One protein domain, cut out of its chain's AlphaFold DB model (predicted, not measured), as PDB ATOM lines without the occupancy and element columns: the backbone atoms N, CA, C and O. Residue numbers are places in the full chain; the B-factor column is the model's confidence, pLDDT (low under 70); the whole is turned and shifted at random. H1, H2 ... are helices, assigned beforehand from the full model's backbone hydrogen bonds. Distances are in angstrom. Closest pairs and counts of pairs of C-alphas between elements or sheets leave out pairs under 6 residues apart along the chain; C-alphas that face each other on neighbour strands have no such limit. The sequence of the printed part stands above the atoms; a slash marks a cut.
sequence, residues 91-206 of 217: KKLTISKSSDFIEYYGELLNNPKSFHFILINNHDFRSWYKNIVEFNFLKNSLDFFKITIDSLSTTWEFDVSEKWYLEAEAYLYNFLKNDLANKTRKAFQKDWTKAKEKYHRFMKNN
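What this domain is: This is residues 91 to 206 of the 217 residues of an uncharacterized protein of Mycoplasma pulmonis (strain UAB CTIP) (UniProt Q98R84). Picture a long, loose rod made of three helices, H1, H3 and H4, in an up-and-down bundle, with the short helix H2 standing across the bundle near one end, where the chain turns from H1 back into H3. H4 makes most of the rod's length and is kinked near residue 183; at the other end from H2, residues 151 to 157, of which 151 to 155 belong to H3, stick out. The printed part has 116 residues with four named helices, in the order H1, H2, H3, H4, and no named strand; its class is all helix. The whole is loose, with a radius of gyration of the C-alphas of 17.6 A, and spans 61 by 23 by 20 A.

How they stand to each other: Begin with H1, residues 91 to 110, and H3, residues 125 to 155: they touch at a shallow tilt of 30 degrees and run opposite ways, and their closest C-alphas, those of Thr 94 and Phe 145, are 5.6 A apart. Next look at H4, residues 162 to 205, which touches H3 at a steep tilt of 39 degrees, opposite ways; the closest C-alphas, of Glu 134 and Ala 181, are 6.4 A apart, and the two form a helical hairpin. H4 also touches H1, the same way at a shallow tilt of 17 degrees, closest at the C-alphas of Leu 109 and Ala 195, 5.7 A apart. H1, H3 and H4 are the up-and-down bundle, each running against the one before it in the chain. H2, residues 112 to 121, touches H4 with H4's residues 195 to 202 alone, at a steep tilt of 63 degrees, opposite ways; the C-alphas of Pro 112 and Tyr 199, 5.1 A apart, are closest. H1 and H2 only just touch, and only at the corner, with 3 pairs of C-alphas within 8 A, the closest those of Leu 109 and Phe 115 at 5.3 A. H2 and H3 are close but not clearly touching, the C-alphas of Ile 118 and Trp 128 being 7.2 A apart. In H2 every O i to N i+4 pair is within hydrogen-bond range; in H1 14 of 16 are, in H3 25 of 27 and in H4 36 of 40.

Where its parts are: Find C-alpha 91 at (-21.247, 45.588, -29.456); from there H1 runs 28.9 A to C-alpha 110. H2 covers 14.3 A, and H3 runs 42.1 A to C-alpha 155 at (-8.303, 35.733, -28.940). H4 has a kink of 36 degrees near residue 183 and runs 57.1 A to C-alpha 205 at (-61.451, 32.676, -46.435).

The domain as a whole: The two C-alphas farthest apart, those of Glu 157 and Lys 204, are 61.1 A apart. The links H1 to H2 and H2 to H3 are tight, and H3 to H4 is short. The printed part has no cut, its mean pLDDT is 87.2, and no printed residue is under 70.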
ATOM      1  N   LYS A  91     -19.999  44.857 -29.214       88.94
ATOM      2  CA  LYS A  91     -21.247  45.588 -29.456       88.94
ATOM      3  C   LYS A  91     -21.683  45.495 -30.915       88.94
ATOM      4  O   LYS A  91     -22.858  45.243 -31.175       88.94
ATOM      5  N   LYS A  92     -20.771  45.682 -31.874       86.94
ATOM      6  CA  LYS A  92     -21.078  45.575 -33.310       86.94
ATOM      7  C   LYS A  92     -21.571  44.174 -33.674       86.94
ATOM      8  O   LYS A  92     -22.585  44.053 -34.364       86.94
ATOM      9  N   LEU A  93     -20.885  43.134 -33.203       83.81
ATOM     10  CA  LEU A  93     -21.278  41.740 -33.428       83.81
ATOM     11  C   LEU A  93     -22.629  41.432 -32.778       83.81
ATOM     12  O   LEU A  93     -23.496  40.851 -33.430       83.81
ATOM     13  N   THR A  94     -22.856  41.896 -31.548       84.75
ATOM     14  CA  THR A  94     -24.147  41.748 -30.873       84.75
ATOM     15  C   THR A  94     -25.264  42.426 -31.645       84.75
ATOM     16  O   THR A  94     -26.270  41.780 -31.906       84.75
ATOM     17  N   ILE A  95     -25.093  43.673 -32.092       83.31
ATOM     18  CA  ILE A  95     -26.104  44.374 -32.900       83.31
ATOM     19  C   ILE A  95     -26.410  43.602 -34.188       83.31
ATOM     20  O   ILE A  95     -27.576  43.476 -34.561       83.31
ATOM     21  N   SER A  96     -25.380  43.063 -34.847       81.44
ATOM     22  CA  SER A  96     -25.557  42.231 -36.037       81.44
ATOM     23  C   SER A  96     -26.307  40.938 -35.734       81.44
ATOM     24  O   SER A  96     -27.081  40.491 -36.566       81.44
ATOM     25  N   LYS A  97     -26.114  40.323 -34.564       82.62
ATOM     26  CA  LYS A  97     -26.895  39.145 -34.172       82.62
ATOM     27  C   LYS A  97     -28.323  39.519 -33.781       82.62
ATOM     28  O   LYS A  97     -29.265  38.780 -34.053       82.62
ATOM     29  N   SER A  98     -28.495  40.687 -33.174       78.75
ATOM     30  CA  SER A  98     -29.788  41.210 -32.756       78.75
ATOM     31  C   SER A  98     -30.741  41.454 -33.932       78.75
ATOM     32  O   SER A  98     -31.956  41.387 -33.733       78.75
ATOM     33  N   SER A  99     -30.235  41.696 -35.150       79.94
ATOM     34  CA  SER A  99     -31.090  41.793 -36.341       79.94
ATOM     35  C   SER A  99     -31.785  40.481 -36.688       79.94
ATOM     36  O   SER A  99     -32.947  40.532 -37.083       79.94
ATOM     37  N   ASP A 100     -31.152  39.329 -36.444       79.81
ATOM     38  CA  ASP A 100     -31.763  38.015 -36.684       79.81
ATOM     39  C   ASP A 100     -33.022  37.832 -35.821       79.81
ATOM     40  O   ASP A 100     -34.036  37.302 -36.273       79.81
ATOM     41  N   PHE A 101     -32.993  38.314 -34.572       78.94
ATOM     42  CA  PHE A 101     -34.166  38.269 -33.693       78.94
ATOM     43  C   PHE A 101     -35.291  39.169 -34.208       78.94
ATOM     44  O   PHE A 101     -36.462  38.790 -34.152       78.94
ATOM     45  N   ILE A 102     -34.950  40.360 -34.706       81.38
ATOM     46  CA  ILE A 102     -35.929  41.293 -35.273       81.38
ATOM     47  C   ILE A 102     -36.590  40.670 -36.508       81.38
ATOM     48  O   ILE A 102     -37.815  40.706 -36.626       81.38
ATOM     49  N   GLU A 103     -35.799  40.069 -37.395       83.75
ATOM     50  CA  GLU A 103     -36.290  39.388 -38.593       83.75
ATOM     51  C   GLU A 103     -37.214  38.222 -38.231       83.75
ATOM     52  O   GLU A 103     -38.361  38.194 -38.681       83.75
ATOM     53  N   TYR A 104     -36.785  37.347 -37.317       88.81
ATOM     54  CA  TYR A 104     -37.579  36.220 -36.827       88.81
ATOM     55  C   TYR A 104     -38.969  36.639 -36.323       88.81
ATOM     56  O   TYR A 104     -39.991  36.082 -36.730       88.81
ATOM     57  N   TYR A 105     -39.051  37.656 -35.458       87.06
ATOM     58  CA  TYR A 105     -40.350  38.131 -34.971       87.06
ATOM     59  C   TYR A 105     -41.184  38.792 -36.078       87.06
ATOM     60  O   TYR A 105     -42.415  38.720 -36.042       87.06
ATOM     61  N   GLY A 106     -40.542  39.403 -37.078       86.81
ATOM     62  CA  GLY A 106     -41.212  39.940 -38.262       86.81
ATOM     63  C   GLY A 106     -41.850  38.844 -39.120       86.81
ATOM     64  O   GLY A 106     -42.989  38.985 -39.572       86.81
ATOM     65  N   GLU A 107     -41.166  37.714 -39.294       88.56
ATOM     66  CA  GLU A 107     -41.697  36.541 -39.995       88.56
ATOM     67  C   GLU A 107     -42.918  35.947 -39.287       88.56
ATOM     68  O   GLU A 107     -43.916  35.618 -39.939       88.56
ATOM     69  N   LEU A 108     -42.890  35.878 -37.952       89.25
ATOM     70  CA  LEU A 108     -44.025  35.394 -37.163       89.25
ATOM     71  C   LEU A 108     -45.283  36.249 -37.360       89.25
ATOM     72  O   LEU A 108     -46.381  35.698 -37.442       89.25
ATOM     73  N   LEU A 109     -45.140  37.572 -37.479       90.19
ATOM     74  CA  LEU A 109     -46.264  38.463 -37.790       90.19
ATOM     75  C   LEU A 109     -46.776  38.287 -39.225       90.19
ATOM     76  O   LEU A 109     -47.964  38.466 -39.494       90.19
ATOM     77  N   ASN A 110     -45.899  37.941 -40.166       85.69
ATOM     78  CA  ASN A 110     -46.276  37.798 -41.569       85.69
ATOM     79  C   ASN A 110     -47.092  36.533 -41.864       85.69
ATOM     80  O   ASN A 110     -47.848  36.532 -42.840       85.69
ATOM     81  N   ASN A 111     -46.969  35.487 -41.043       89.75
ATOM     82  CA  ASN A 111     -47.705  34.235 -41.192       89.75
ATOM     83  C   ASN A 111     -49.024  34.257 -40.382       89.75
ATOM     84  O   ASN A 111     -48.975  34.278 -39.153       89.75
ATOM     85  N   PRO A 112     -50.210  34.164 -41.020       85.62
ATOM     86  CA  PRO A 112     -51.496  34.215 -40.314       85.62
ATOM     87  C   PRO A 112     -51.703  33.124 -39.253       85.62
ATOM     88  O   PRO A 112     -52.381  33.374 -38.259       85.62
ATOM     89  N   LYS A 113     -51.124  31.927 -39.432       85.19
ATOM     90  CA  LYS A 113     -51.204  30.842 -38.439       85.19
ATOM     91  C   LYS A 113     -50.346  31.160 -37.219       85.19
ATOM     92  O   LYS A 113     -50.813  31.031 -36.095       85.19
ATOM     93  N   SER A 114     -49.115  31.617 -37.435       87.56
ATOM     94  CA  SER A 114     -48.228  32.048 -36.348       87.56
ATOM     95  C   SER A 114     -48.814  33.246 -35.598       87.56
ATOM     96  O   SER A 114     -48.827  33.260 -34.371       87.56
ATOM     97  N   PHE A 115     -49.388  34.208 -36.323       89.69
ATOM     98  CA  PHE A 115     -50.076  35.349 -35.732       89.69
ATOM     99  C   PHE A 115     -51.298  34.934 -34.900       89.69
ATOM    100  O   PHE A 115     -51.504  35.467 -33.815       89.69
ATOM    101  N   HIS A 116     -52.063  33.927 -35.331       87.12
ATOM    102  CA  HIS A 116     -53.141  33.354 -34.518       87.12
ATOM    103  C   HIS A 116     -52.634  32.812 -33.174       87.12
ATOM    104  O   HIS A 116     -53.205  33.123 -32.129       87.12
ATOM    105  N   PHE A 117     -51.526  32.061 -33.178       85.19
ATOM    106  CA  PHE A 117     -50.890  31.603 -31.939       85.19
ATOM    107  C   PHE A 117     -50.414  32.765 -31.071       85.19
ATOM    108  O   PHE A 117     -50.536  32.706 -29.848       85.19
ATOM    109  N   ILE A 118     -49.890  33.829 -31.682       87.94
ATOM    110  CA  ILE A 118     -49.514  35.039 -30.953       87.94
ATOM    111  C   ILE A 118     -50.730  35.622 -30.236       87.94
ATOM    112  O   ILE A 118     -50.627  35.864 -29.041       87.94
ATOM    113  N   LEU A 119     -51.869  35.774 -30.914       86.38
ATOM    114  CA  LEU A 119     -53.088  36.349 -30.337       86.38
ATOM    115  C   LEU A 119     -53.675  35.518 -29.193       86.38
ATOM    116  O   LEU A 119     -54.128  36.079 -28.199       86.38
ATOM    117  N   ILE A 120     -53.635  34.187 -29.311       82.69
ATOM    118  CA  ILE A 120     -54.094  33.279 -28.249       82.69
ATOM    119  C   ILE A 120     -53.246  33.445 -26.983       82.69
ATOM    120  O   ILE A 120     -53.786  33.465 -25.881       82.69
ATOM    121  N   ASN A 121     -51.926  33.566 -27.137       81.31
ATOM    122  CA  ASN A 121     -51.002  33.666 -26.006       81.31
ATOM    123  C   ASN A 121     -50.830  35.106 -25.495       81.31
ATOM    124  O   ASN A 121     -50.457  35.322 -24.346       81.31
ATOM    125  N   ASN A 122     -51.058  36.093 -26.358       77.88
ATOM    126  CA  ASN A 122     -50.834  37.509 -26.112       77.88
ATOM    127  C   ASN A 122     -51.942  38.304 -26.814       77.88
ATOM    128  O   ASN A 122     -51.867  38.587 -28.008       77.88
ATOM    129  N   HIS A 123     -52.970  38.667 -26.052       74.88
ATOM    130  CA  HIS A 123     -54.197  39.285 -26.563       74.88
ATOM    131  C   HIS A 123     -53.994  40.595 -27.341       74.88
ATOM    132  O   HIS A 123     -54.833  40.948 -28.168       74.88
ATOM    133  N   ASP A 124     -52.900  41.316 -27.086       88.62
ATOM    134  CA  ASP A 124     -52.619  42.618 -27.682       88.62
ATOM    135  C   ASP A 124     -51.131  42.811 -28.016       88.62
ATOM    136  O   ASP A 124     -50.244  42.087 -27.540       88.62
ATOM    137  N   PHE A 125     -50.864  43.833 -28.834       90.56
ATOM    138  CA  PHE A 125     -49.517  44.187 -29.276       90.56
ATOM    139  C   PHE A 125     -48.586  44.494 -28.103       90.56
ATOM    140  O   PHE A 125     -47.420  44.107 -28.120       90.56
ATOM    141  N   ARG A 126     -49.073  45.211 -27.084       91.31
ATOM    142  CA  ARG A 126     -48.246  45.667 -25.964       91.31
ATOM    143  C   ARG A 126     -47.740  44.479 -25.155       91.31
ATOM    144  O   ARG A 126     -46.561  44.463 -24.807       91.31
ATOM    145  N   SER A 127     -48.610  43.516 -24.866       90.00
ATOM    146  CA  SER A 127     -48.277  42.294 -24.141       90.00
ATOM    147  C   SER A 127     -47.296  41.441 -24.940       90.00
ATOM    148  O   SER A 127     -46.223  41.117 -24.430       90.00
ATOM    149  N   TRP A 128     -47.595  41.178 -26.217       92.25
ATOM    150  CA  TRP A 128     -46.710  40.402 -27.087       92.25
ATOM    151  C   TRP A 128     -45.331  41.051 -27.218       92.25
ATOM    152  O   TRP A 128     -44.305  40.409 -26.998       92.25
ATOM    153  N   TYR A 129     -45.298  42.349 -27.520       91.88
ATOM    154  CA  TYR A 129     -44.052  43.068 -27.717       91.88
ATOM    155  C   TYR A 129     -43.207  43.083 -26.445       91.88
ATOM    156  O   TYR A 129     -42.042  42.707 -26.482       91.88
ATOM    157  N   LYS A 130     -43.783  43.480 -25.308       90.69
ATOM    158  CA  LYS A 130     -43.028  43.627 -24.059       90.69
ATOM    159  C   LYS A 130     -42.541  42.280 -23.516       90.69
ATOM    160  O   LYS A 130     -41.387  42.154 -23.115       90.69
ATOM    161  N   ASN A 131     -43.424  41.283 -23.473       87.38
ATOM    162  CA  ASN A 131     -43.154  40.035 -22.757       87.38
ATOM    163  C   ASN A 131     -42.421  39.003 -23.613       87.38
ATOM    164  O   ASN A 131     -41.726  38.151 -23.068       87.38
ATOM    165  N   ILE A 132     -42.576  39.067 -24.938       88.00
ATOM    166  CA  ILE A 132     -41.940  38.121 -25.852       88.00
ATOM    167  C   ILE A 132     -40.803  38.798 -26.597       88.00
ATOM    168  O   ILE A 132     -39.662  38.368 -26.465       88.00
ATOM    169  N   VAL A 133     -41.094  39.845 -27.369       88.25
ATOM    170  CA  VAL A 133     -40.102  40.426 -28.282       88.25
ATOM    171  C   VAL A 133     -39.000  41.132 -27.503       88.25
ATOM    172  O   VAL A 133     -37.854  40.714 -27.575       88.25
ATOM    173  N   GLU A 134     -39.335  42.158 -26.721       91.00
ATOM    174  CA  GLU A 134     -38.382  42.979 -25.969       91.00
ATOM    175  C   GLU A 134     -37.600  42.147 -24.946       91.00
ATOM    176  O   GLU A 134     -36.377  42.239 -24.890       91.00
ATOM    177  N   PHE A 135     -38.284  41.295 -24.176       90.62
ATOM    178  CA  PHE A 135     -37.632  40.448 -23.178       90.62
ATOM    179  C   PHE A 135     -36.612  39.483 -23.797       90.62
ATOM    180  O   PHE A 135     -35.449  39.483 -23.388       90.62
ATOM    181  N   ASN A 136     -37.016  38.684 -24.792       89.25
ATOM    182  CA  ASN A 136     -36.106  37.715 -25.409       89.25
ATOM    183  C   ASN A 136     -35.012  38.410 -26.216       89.25
ATOM    184  O   ASN A 136     -33.871  37.963 -26.202       89.25
ATOM    185  N   PHE A 137     -35.336  39.522 -26.880       88.75
ATOM    186  CA  PHE A 137     -34.358  40.351 -27.571       88.75
ATOM    187  C   PHE A 137     -33.256  40.826 -26.621       88.75
ATOM    188  O   PHE A 137     -32.079  40.624 -26.916       88.75
ATOM    189  N   LEU A 138     -33.619  41.425 -25.481       91.69
ATOM    190  CA  LEU A 138     -32.647  41.927 -24.509       91.69
ATOM    191  C   LEU A 138     -31.826  40.780 -23.924       91.69
ATOM    192  O   LEU A 138     -30.602  40.844 -23.948       91.69
ATOM    193  N   LYS A 139     -32.491  39.717 -23.462       92.50
ATOM    194  CA  LYS A 139     -31.820  38.562 -22.869       92.50
ATOM    195  C   LYS A 139     -30.820  37.929 -23.838       92.50
ATOM    196  O   LYS A 139     -29.637  37.853 -23.529       92.50
ATOM    197  N   ASN A 140     -31.272  37.545 -25.031       89.44
ATOM    198  CA  ASN A 140     -30.426  36.837 -25.987       89.44
ATOM    199  C   ASN A 140     -29.277  37.711 -26.509       89.44
ATOM    200  O   ASN A 140     -28.203  37.196 -26.808       89.44
ATOM    201  N   SER A 141     -29.486  39.027 -26.625       89.81
ATOM    202  CA  SER A 141     -28.429  39.947 -27.054       89.81
ATOM    203  C   SER A 141     -27.338  40.097 -25.990       89.81
ATOM    204  O   SER A 141     -26.163  40.150 -26.340       89.81
ATOM    205  N   LEU A 142     -27.698  40.128 -24.703       94.69
ATOM    206  CA  LEU A 142     -26.719  40.176 -23.608       94.69
ATOM    207  C   LEU A 142     -25.986  38.841 -23.448       94.69
ATOM    208  O   LEU A 142     -24.765  38.836 -23.328       94.69
ATOM    209  N   ASP A 143     -26.700  37.716 -23.551       92.88
ATOM    210  CA  ASP A 143     -26.082  36.383 -23.542       92.88
ATOM    211  C   ASP A 143     -25.059  36.249 -24.688       92.88
ATOM    212  O   ASP A 143     -23.940  35.775 -24.489       92.88
ATOM    213  N   PHE A 144     -25.403  36.732 -25.888       89.88
ATOM    214  CA  PHE A 144     -24.484  36.749 -27.026       89.88
ATOM    215  C   PHE A 144     -23.307  37.712 -26.826       89.88
ATOM    216  O   PHE A 144     -22.175  37.383 -27.186       89.88
ATOM    217  N   PHE A 145     -23.547  38.884 -26.231       93.81
ATOM    218  CA  PHE A 145     -22.489  39.832 -25.897       93.81
ATOM    219  C   PHE A 145     -21.467  39.216 -24.946       93.81
ATOM    220  O   PHE A 145     -20.273  39.303 -25.214       93.81
ATOM    221  N   LYS A 146     -21.926  38.517 -23.904       92.88
ATOM    222  CA  LYS A 146     -21.058  37.801 -22.968       92.88
ATOM    223  C   LYS A 146     -20.147  36.802 -23.678       92.88
ATOM    224  O   LYS A 146     -18.933  36.883 -23.548       92.88
ATOM    225  N   ILE A 147     -20.733  35.924 -24.495       91.00
ATOM    226  CA  ILE A 147     -19.984  34.927 -25.277       91.00
ATOM    227  C   ILE A 147     -18.966  35.609 -26.202       91.00
ATOM    228  O   ILE A 147     -17.850  35.123 -26.377       91.00
ATOM    229  N   THR A 148     -19.344  36.740 -26.797       87.62
ATOM    230  CA  THR A 148     -18.476  37.490 -27.710       87.62
ATOM    231  C   THR A 148     -17.302  38.129 -26.974       87.62
ATOM    232  O   THR A 148     -16.177  38.037 -27.459       87.62
ATOM    233  N   ILE A 149     -17.539  38.732 -25.805       90.81
ATOM    234  CA  ILE A 149     -16.480  39.279 -24.953       90.81
ATOM    235  C   ILE A 149     -15.510  38.172 -24.546       90.81
ATOM    236  O   ILE A 149     -14.317  38.341 -24.767       90.81
ATOM    237  N   ASP A 150     -16.009  37.035 -24.056       86.81
ATOM    238  CA  ASP A 150     -15.178  35.889 -23.661       86.81
ATOM    239  C   ASP A 150     -14.336  35.357 -24.839       86.81
ATOM    240  O   ASP A 150     -13.162  35.005 -24.693       86.81
ATOM    241  N   SER A 151     -14.914  35.318 -26.043       83.00
ATOM    242  CA  SER A 151     -14.217  34.858 -27.246       83.00
ATOM    243  C   SER A 151     -13.143  35.843 -27.716       83.00
ATOM    244  O   SER A 151     -12.048  35.424 -28.102       83.00
ATOM    245  N   LEU A 152     -13.447  37.141 -27.736       82.81
ATOM    246  CA  LEU A 152     -12.520  38.176 -28.197       82.81
ATOM    247  C   LEU A 152     -11.389  38.388 -27.188       82.81
ATOM    248  O   LEU A 152     -10.233  38.458 -27.595       82.81
ATOM    249  N   SER A 153     -11.696  38.400 -25.889       86.75
ATOM    250  CA  SER A 153     -10.709  38.512 -24.809       86.75
ATOM    251  C   SER A 153      -9.681  37.379 -24.871       86.75
ATOM    252  O   SER A 153      -8.476  37.628 -24.853       86.75
ATOM    253  N   THR A 154     -10.148  36.143 -25.087       82.75
ATOM    254  CA  THR A 154      -9.288  34.969 -25.294       82.75
ATOM    255  C   THR A 154      -8.423  35.124 -26.545       82.75
ATOM    256  O   THR A 154      -7.223  34.867 -26.506       82.75
ATOM    257  N   THR A 155      -9.014  35.569 -27.658       78.44
ATOM    258  CA  THR A 155      -8.303  35.733 -28.940       78.44
ATOM    259  C   THR A 155      -7.233  36.822 -28.869       78.44
ATOM    260  O   THR A 155      -6.209  36.736 -29.539       78.44
ATOM    261  N   TRP A 156      -7.470  37.862 -28.075       84.81
ATOM    262  CA  TRP A 156      -6.574  39.008 -27.934       84.81
ATOM    263  C   TRP A 156      -5.602  38.874 -26.763       84.81
ATOM    264  O   TRP A 156      -4.862  39.824 -26.491       84.81
ATOM    265  N   GLU A 157      -5.620  37.725 -26.078       84.75
ATOM    266  CA  GLU A 157      -4.837  37.456 -24.868       84.75
ATOM    267  C   GLU A 157      -4.978  38.597 -23.848       84.75
ATOM    268  O   GLU A 157      -4.012  39.098 -23.267       84.75
ATOM    269  N   PHE A 158      -6.213  39.064 -23.690       82.88
ATOM    270  CA  PHE A 158      -6.566  40.228 -22.901       82.88
ATOM    271  C   PHE A 158      -7.531  39.809 -21.800       82.88
ATOM    272  O   PHE A 158      -8.654  39.413 -22.088       82.88
ATOM    273  N   ASP A 159      -7.095  39.890 -20.545       81.75
ATOM    274  CA  ASP A 159      -7.955  39.562 -19.413       81.75
ATOM    275  C   ASP A 159      -8.870  40.740 -19.072       81.75
ATOM    276  O   ASP A 159      -8.434  41.888 -18.953       81.75
ATOM    277  N   VAL A 160     -10.154  40.442 -18.922       84.44
ATOM    278  CA  VAL A 160     -11.199  41.437 -18.721       84.44
ATOM    279  C   VAL A 160     -11.617  41.396 -17.263       84.44
ATOM    280  O   VAL A 160     -12.081  40.374 -16.764       84.44
ATOM    281  N   SER A 161     -11.508  42.527 -16.570       87.25
ATOM    282  CA  SER A 161     -11.984  42.581 -15.188       87.25
ATOM    283  C   SER A 161     -13.507  42.433 -15.114       87.25
ATOM    284  O   SER A 161     -14.243  43.017 -15.913       87.25
ATOM    285  N   GLU A 162     -13.999  41.719 -14.098       87.75
ATOM    286  CA  GLU A 162     -15.441  41.580 -13.838       87.75
ATOM    287  C   GLU A 162     -16.130  42.947 -13.724       87.75
ATOM    288  O   GLU A 162     -17.209  43.163 -14.275       87.75
ATOM    289  N   LYS A 163     -15.469  43.908 -13.065       89.88
ATOM    290  CA  LYS A 163     -15.969  45.279 -12.944       89.88
ATOM    291  C   LYS A 163     -16.195  45.919 -14.315       89.88
ATOM    292  O   LYS A 163     -17.260  46.487 -14.545       89.88
ATOM    293  N   TRP A 164     -15.214  45.824 -15.212       91.94
ATOM    294  CA  TRP A 164     -15.337  46.370 -16.560       91.94
ATOM    295  C   TRP A 164     -16.469  45.692 -17.335       91.94
ATOM    296  O   TRP A 164     -17.270  46.378 -17.966       91.94
ATOM    297  N   TYR A 165     -16.583  44.362 -17.240       90.44
ATOM    298  CA  TYR A 165     -17.645  43.611 -17.913       90.44
ATOM    299  C   TYR A 165     -19.033  44.100 -17.487       90.44
ATOM    300  O   TYR A 165     -19.868  44.391 -18.341       90.44
ATOM    301  N   LEU A 166     -19.268  44.250 -16.181       92.12
ATOM    302  CA  LEU A 166     -20.554  44.711 -15.651       92.12
ATOM    303  C   LEU A 166     -20.887  46.139 -16.105       92.12
ATOM    304  O   LEU A 166     -22.039  46.442 -16.422       92.12
ATOM    305  N   GLU A 167     -19.888  47.021 -16.164       91.69
ATOM    306  CA  GLU A 167     -20.060  48.378 -16.688       91.69
ATOM    307  C   GLU A 167     -20.416  48.346 -18.184       91.69
ATOM    308  O   GLU A 167     -21.404  48.959 -18.597       91.69
ATOM    309  N   ALA A 168     -19.676  47.579 -18.988       91.81
ATOM    310  CA  ALA A 168     -19.912  47.405 -20.420       91.81
ATOM    311  C   ALA A 168     -21.295  46.798 -20.724       91.81
ATOM    312  O   ALA A 168     -22.019  47.292 -21.593       91.81
ATOM    313  N   GLU A 169     -21.695  45.767 -19.980       94.25
ATOM    314  CA  GLU A 169     -23.007  45.125 -20.079       94.25
ATOM    315  C   GLU A 169     -24.134  46.115 -19.754       94.25
ATOM    316  O   GLU A 169     -25.116  46.202 -20.495       94.25
ATOM    317  N   ALA A 170     -23.980  46.929 -18.704       93.94
ATOM    318  CA  ALA A 170     -24.950  47.961 -18.352       93.94
ATOM    319  C   ALA A 170     -25.069  49.046 -19.437       93.94
ATOM    320  O   ALA A 170     -26.181  49.477 -19.769       93.94
ATOM    321  N   TYR A 171     -23.948  49.477 -20.028       92.25
ATOM    322  CA  TYR A 171     -23.962  50.398 -21.169       92.25
ATOM    323  C   TYR A 171     -24.699  49.797 -22.366       92.25
ATOM    324  O   TYR A 171     -25.573  50.452 -22.944       92.25
ATOM    325  N   LEU A 172     -24.403  48.542 -22.712       92.44
ATOM    326  CA  LEU A 172     -25.060  47.856 -23.816       92.44
ATOM    327  C   LEU A 172     -26.556  47.657 -23.554       92.44
ATOM    328  O   LEU A 172     -27.360  47.937 -24.439       92.44
ATOM    329  N   TYR A 173     -26.951  47.236 -22.352       93.50
ATOM    330  CA  TYR A 173     -28.356  47.094 -21.965       93.50
ATOM    331  C   TYR A 173     -29.130  48.392 -22.199       93.50
ATOM    332  O   TYR A 173     -30.193  48.388 -22.824       93.50
ATOM    333  N   ASN A 174     -28.581  49.516 -21.734       91.69
ATOM    334  CA  ASN A 174     -29.211  50.819 -21.894       91.69
ATOM    335  C   ASN A 174     -29.323  51.222 -23.367       91.69
ATOM    336  O   ASN A 174     -30.375  51.710 -23.775       91.69
ATOM    337  N   PHE A 175     -28.290  50.973 -24.173       88.81
ATOM    338  CA  PHE A 175     -28.336  51.189 -25.620       88.81
ATOM    339  C   PHE A 175     -29.415  50.320 -26.291       88.81
ATOM    340  O   PHE A 175     -30.289  50.825 -26.995       88.81
ATOM    341  N   LEU A 176     -29.413  49.011 -26.031       87.94
ATOM    342  CA  LEU A 176     -30.363  48.068 -26.617       87.94
ATOM    343  C   LEU A 176     -31.807  48.418 -26.253       87.94
ATOM    344  O   LEU A 176     -32.679  48.404 -27.119       87.94
ATOM    345  N   LYS A 177     -32.064  48.770 -24.994       89.12
ATOM    346  CA  LYS A 177     -33.398  49.125 -24.504       89.12
ATOM    347  C   LYS A 177     -33.871  50.480 -25.025       89.12
ATOM    348  O   LYS A 177     -34.992  50.598 -25.516       89.12
ATOM    349  N   ASN A 178     -33.037  51.510 -24.914       85.75
ATOM    350  CA  ASN A 178     -33.474  52.879 -25.177       85.75
ATOM    351  C   ASN A 178     -33.415  53.242 -26.660       85.75
ATOM    352  O   ASN A 178     -34.285  53.979 -27.125       85.75
ATOM    353  N   ASP A 179     -32.455  52.698 -27.407       79.31
ATOM    354  CA  ASP A 179     -32.307  52.999 -28.826       79.31
ATOM    355  C   ASP A 179     -32.948  51.924 -29.691       79.31
ATOM    356  O   ASP A 179     -33.834  52.223 -30.497       79.31
ATOM    357  N   LEU A 180     -32.513  50.672 -29.546       72.94
ATOM    358  CA  LEU A 180     -32.869  49.633 -30.507       72.94
ATOM    359  C   LEU A 180     -34.299  49.124 -30.288       72.94
ATOM    360  O   LEU A 180     -35.101  49.184 -31.218       72.94
ATOM    361  N   ALA A 181     -34.667  48.747 -29.060       79.31
ATOM    362  CA  ALA A 181     -36.008  48.269 -28.726       79.31
ATOM    363  C   ALA A 181     -37.086  49.350 -28.928       79.31
ATOM    364  O   ALA A 181     -38.195  49.058 -29.369       79.31
ATOM    365  N   ASN A 182     -36.787  50.626 -28.675       77.31
ATOM    366  CA  ASN A 182     -37.748  51.696 -28.953       77.31
ATOM    367  C   ASN A 182     -37.955  51.927 -30.456       77.31
ATOM    368  O   ASN A 182     -39.086  52.169 -30.894       77.31
ATOM    369  N   LYS A 183     -36.889  51.846 -31.262       79.56
ATOM    370  CA  LYS A 183     -36.983  51.963 -32.726       79.56
ATOM    371  C   LYS A 183     -37.753  50.789 -33.325       79.56
ATOM    372  O   LYS A 183     -38.660  51.009 -34.130       79.56
ATOM    373  N   THR A 184     -37.449  49.564 -32.901       83.38
ATOM    374  CA  THR A 184     -38.110  48.356 -33.409       83.38
ATOM    375  C   THR A 184     -39.573  48.296 -32.996       83.38
ATOM    376  O   THR A 184     -40.403  47.908 -33.813       83.38
ATOM    377  N   ARG A 185     -39.942  48.780 -31.803       87.06
ATOM    378  CA  ARG A 185     -41.343  48.826 -31.351       87.06
ATOM    379  C   ARG A 185     -42.265  49.518 -32.350       87.06
ATOM    380  O   ARG A 185     -43.334  49.000 -32.653       87.06
ATOM    381  N   LYS A 186     -41.853  50.670 -32.887       86.38
ATOM    382  CA  LYS A 186     -42.654  51.408 -33.879       86.38
ATOM    383  C   LYS A 186     -42.809  50.623 -35.184       86.38
ATOM    384  O   LYS A 186     -43.892  50.619 -35.764       86.38
ATOM    385  N   ALA A 187     -41.745  49.952 -35.628       86.88
ATOM    386  CA  ALA A 187     -41.786  49.100 -36.815       86.88
ATOM    387  C   ALA A 187     -42.727  47.902 -36.606       86.88
ATOM    388  O   ALA A 187     -43.660  47.709 -37.384       86.88
ATOM    389  N   PHE A 188     -42.572  47.185 -35.490       90.00
ATOM    390  CA  PHE A 188     -43.432  46.063 -35.133       90.00
ATOM    391  C   PHE A 188     -44.892  46.459 -34.954       90.00
ATOM    392  O   PHE A 188     -45.770  45.688 -35.320       90.00
ATOM    393  N   GLN A 189     -45.179  47.660 -34.454       91.88
ATOM    394  CA  GLN A 189     -46.556  48.135 -34.343       91.88
ATOM    395  C   GLN A 189     -47.210  48.302 -35.721       91.88
ATOM    396  O   GLN A 189     -48.356  47.907 -35.918       91.88
ATOM    397  N   LYS A 190     -46.468  48.823 -36.705       90.50
ATOM    398  CA  LYS A 190     -46.943  48.919 -38.091       90.50
ATOM    399  C   LYS A 190     -47.177  47.537 -38.700       90.50
ATOM    400  O   LYS A 190     -48.175  47.331 -39.394       90.50
ATOM    401  N   ASP A 191     -46.271  46.597 -38.461       90.62
ATOM    402  CA  ASP A 191     -46.394  45.242 -38.996       90.62
ATOM    403  C   ASP A 191     -47.488  44.434 -38.293       90.62
ATOM    404  O   ASP A 191     -48.184  43.662 -38.948       90.62
ATOM    405  N   TRP A 192     -47.746  44.700 -37.013       93.12
ATOM    406  CA  TRP A 192     -48.880  44.162 -36.265       93.12
ATOM    407  C   TRP A 192     -50.221  44.577 -36.877       93.12
ATOM    408  O   TRP A 192     -51.098  43.737 -37.070       93.12
ATOM    409  N   THR A 193     -50.384  45.850 -37.254       92.56
ATOM    410  CA  THR A 193     -51.603  46.320 -37.935       92.56
ATOM    411  C   THR A 193     -51.814  45.600 -39.268       92.56
ATOM    412  O   THR A 193     -52.904  45.096 -39.537       92.56
ATOM    413  N   LYS A 194     -50.756  45.448 -40.074       92.88
ATOM    414  CA  LYS A 194     -50.830  44.676 -41.327       92.88
ATOM    415  C   LYS A 194     -51.141  43.197 -41.074       92.88
ATOM    416  O   LYS A 194     -51.865  42.579 -41.854       92.88
ATOM    417  N   ALA A 195     -50.584  42.617 -40.013       92.31
ATOM    418  CA  ALA A 195     -50.836  41.236 -39.619       92.31
ATOM    419  C   ALA A 195     -52.303  41.034 -39.221       92.31
ATOM    420  O   ALA A 195     -52.925  40.090 -39.708       92.31
ATOM    421  N   LYS A 196     -52.897  41.969 -38.459       91.44
ATOM    422  CA  LYS A 196     -54.342  41.999 -38.166       91.44
ATOM    423  C   LYS A 196     -55.160  41.947 -39.461       91.44
ATOM    424  O   LYS A 196     -56.018  41.077 -39.595       91.44
ATOM    425  N   GLU A 197     -54.877  42.796 -40.447       90.81
ATOM    426  CA  GLU A 197     -55.602  42.804 -41.733       90.81
ATOM    427  C   GLU A 197     -55.439  41.502 -42.536       90.81
ATOM    428  O   GLU A 197     -56.392  40.996 -43.139       90.81
ATOM    429  N   LYS A 198     -54.219  40.951 -42.586       89.69
ATOM    430  CA  LYS A 198     -53.943  39.659 -43.236       89.69
ATOM    431  C   LYS A 198     -54.702  38.529 -42.543       89.69
ATOM    432  O   LYS A 198     -55.290  37.691 -43.221       89.69
ATOM    433  N   TYR A 199     -54.725  38.532 -41.216       89.69
ATOM    434  CA  TYR A 199     -55.414  37.536 -40.410       89.69
ATOM    435  C   TYR A 199     -56.936  37.600 -40.584       89.69
ATOM    436  O   TYR A 199     -57.550  36.565 -40.819       89.69
ATOM    437  N   HIS A 200     -57.548  38.788 -40.605       87.75
ATOM    438  CA  HIS A 200     -58.984  38.924 -40.897       87.75
ATOM    439  C   HIS A 200     -59.350  38.348 -42.273       87.75
ATOM    440  O   HIS A 200     -60.327  37.609 -42.404       87.75
ATOM    441  N   ARG A 201     -58.540  38.627 -43.305       88.31
ATOM    442  CA  ARG A 201     -58.718  38.029 -44.640       88.31
ATOM    443  C   ARG A 201     -58.557  36.511 -44.616       88.31
ATOM    444  O   ARG A 201     -59.346  35.806 -45.238       88.31
ATOM    445  N   PHE A 202     -57.556  36.013 -43.891       86.69
ATOM    446  CA  PHE A 202     -57.326  34.584 -43.715       86.69
ATOM    447  C   PHE A 202     -58.531  33.893 -43.065       86.69
ATOM    448  O   PHE A 202     -58.998  32.898 -43.610       86.69
ATOM    449  N   MET A 203     -59.077  34.460 -41.985       84.12
ATOM    450  CA  MET A 203     -60.244  33.936 -41.263       84.12
ATOM    451  C   MET A 203     -61.527  33.979 -42.096       84.12
ATOM    452  O   MET A 203     -62.309  33.038 -42.055       84.12
ATOM    453  N   LYS A 204     -61.732  35.028 -42.904       83.62
ATOM    454  CA  LYS A 204     -62.876  35.111 -43.826       83.62
ATOM    455  C   LYS A 204     -62.844  34.008 -44.891       83.62
ATOM    456  O   LYS A 204     -63.890  33.490 -45.266       83.62
ATOM    457  N   ASN A 205     -61.650  33.664 -45.372       79.94
ATOM    458  CA  ASN A 205     -61.451  32.676 -46.435       79.94
ATOM    459  C   ASN A 205     -61.264  31.242 -45.906       79.94
ATOM    460  O   ASN A 205     -61.388  30.293 -46.671       79.94
ATOM    461  N   ASN A 206     -60.936  31.088 -44.622       72.06
ATOM    462  CA  ASN A 206     -60.707  29.812 -43.945       72.06
ATOM    463  C   ASN A 206     -61.343  29.860 -42.548       72.06
ATOM    464  O   ASN A 206     -60.605  29.840 -41.560       72.06
TER     465      ASN A 206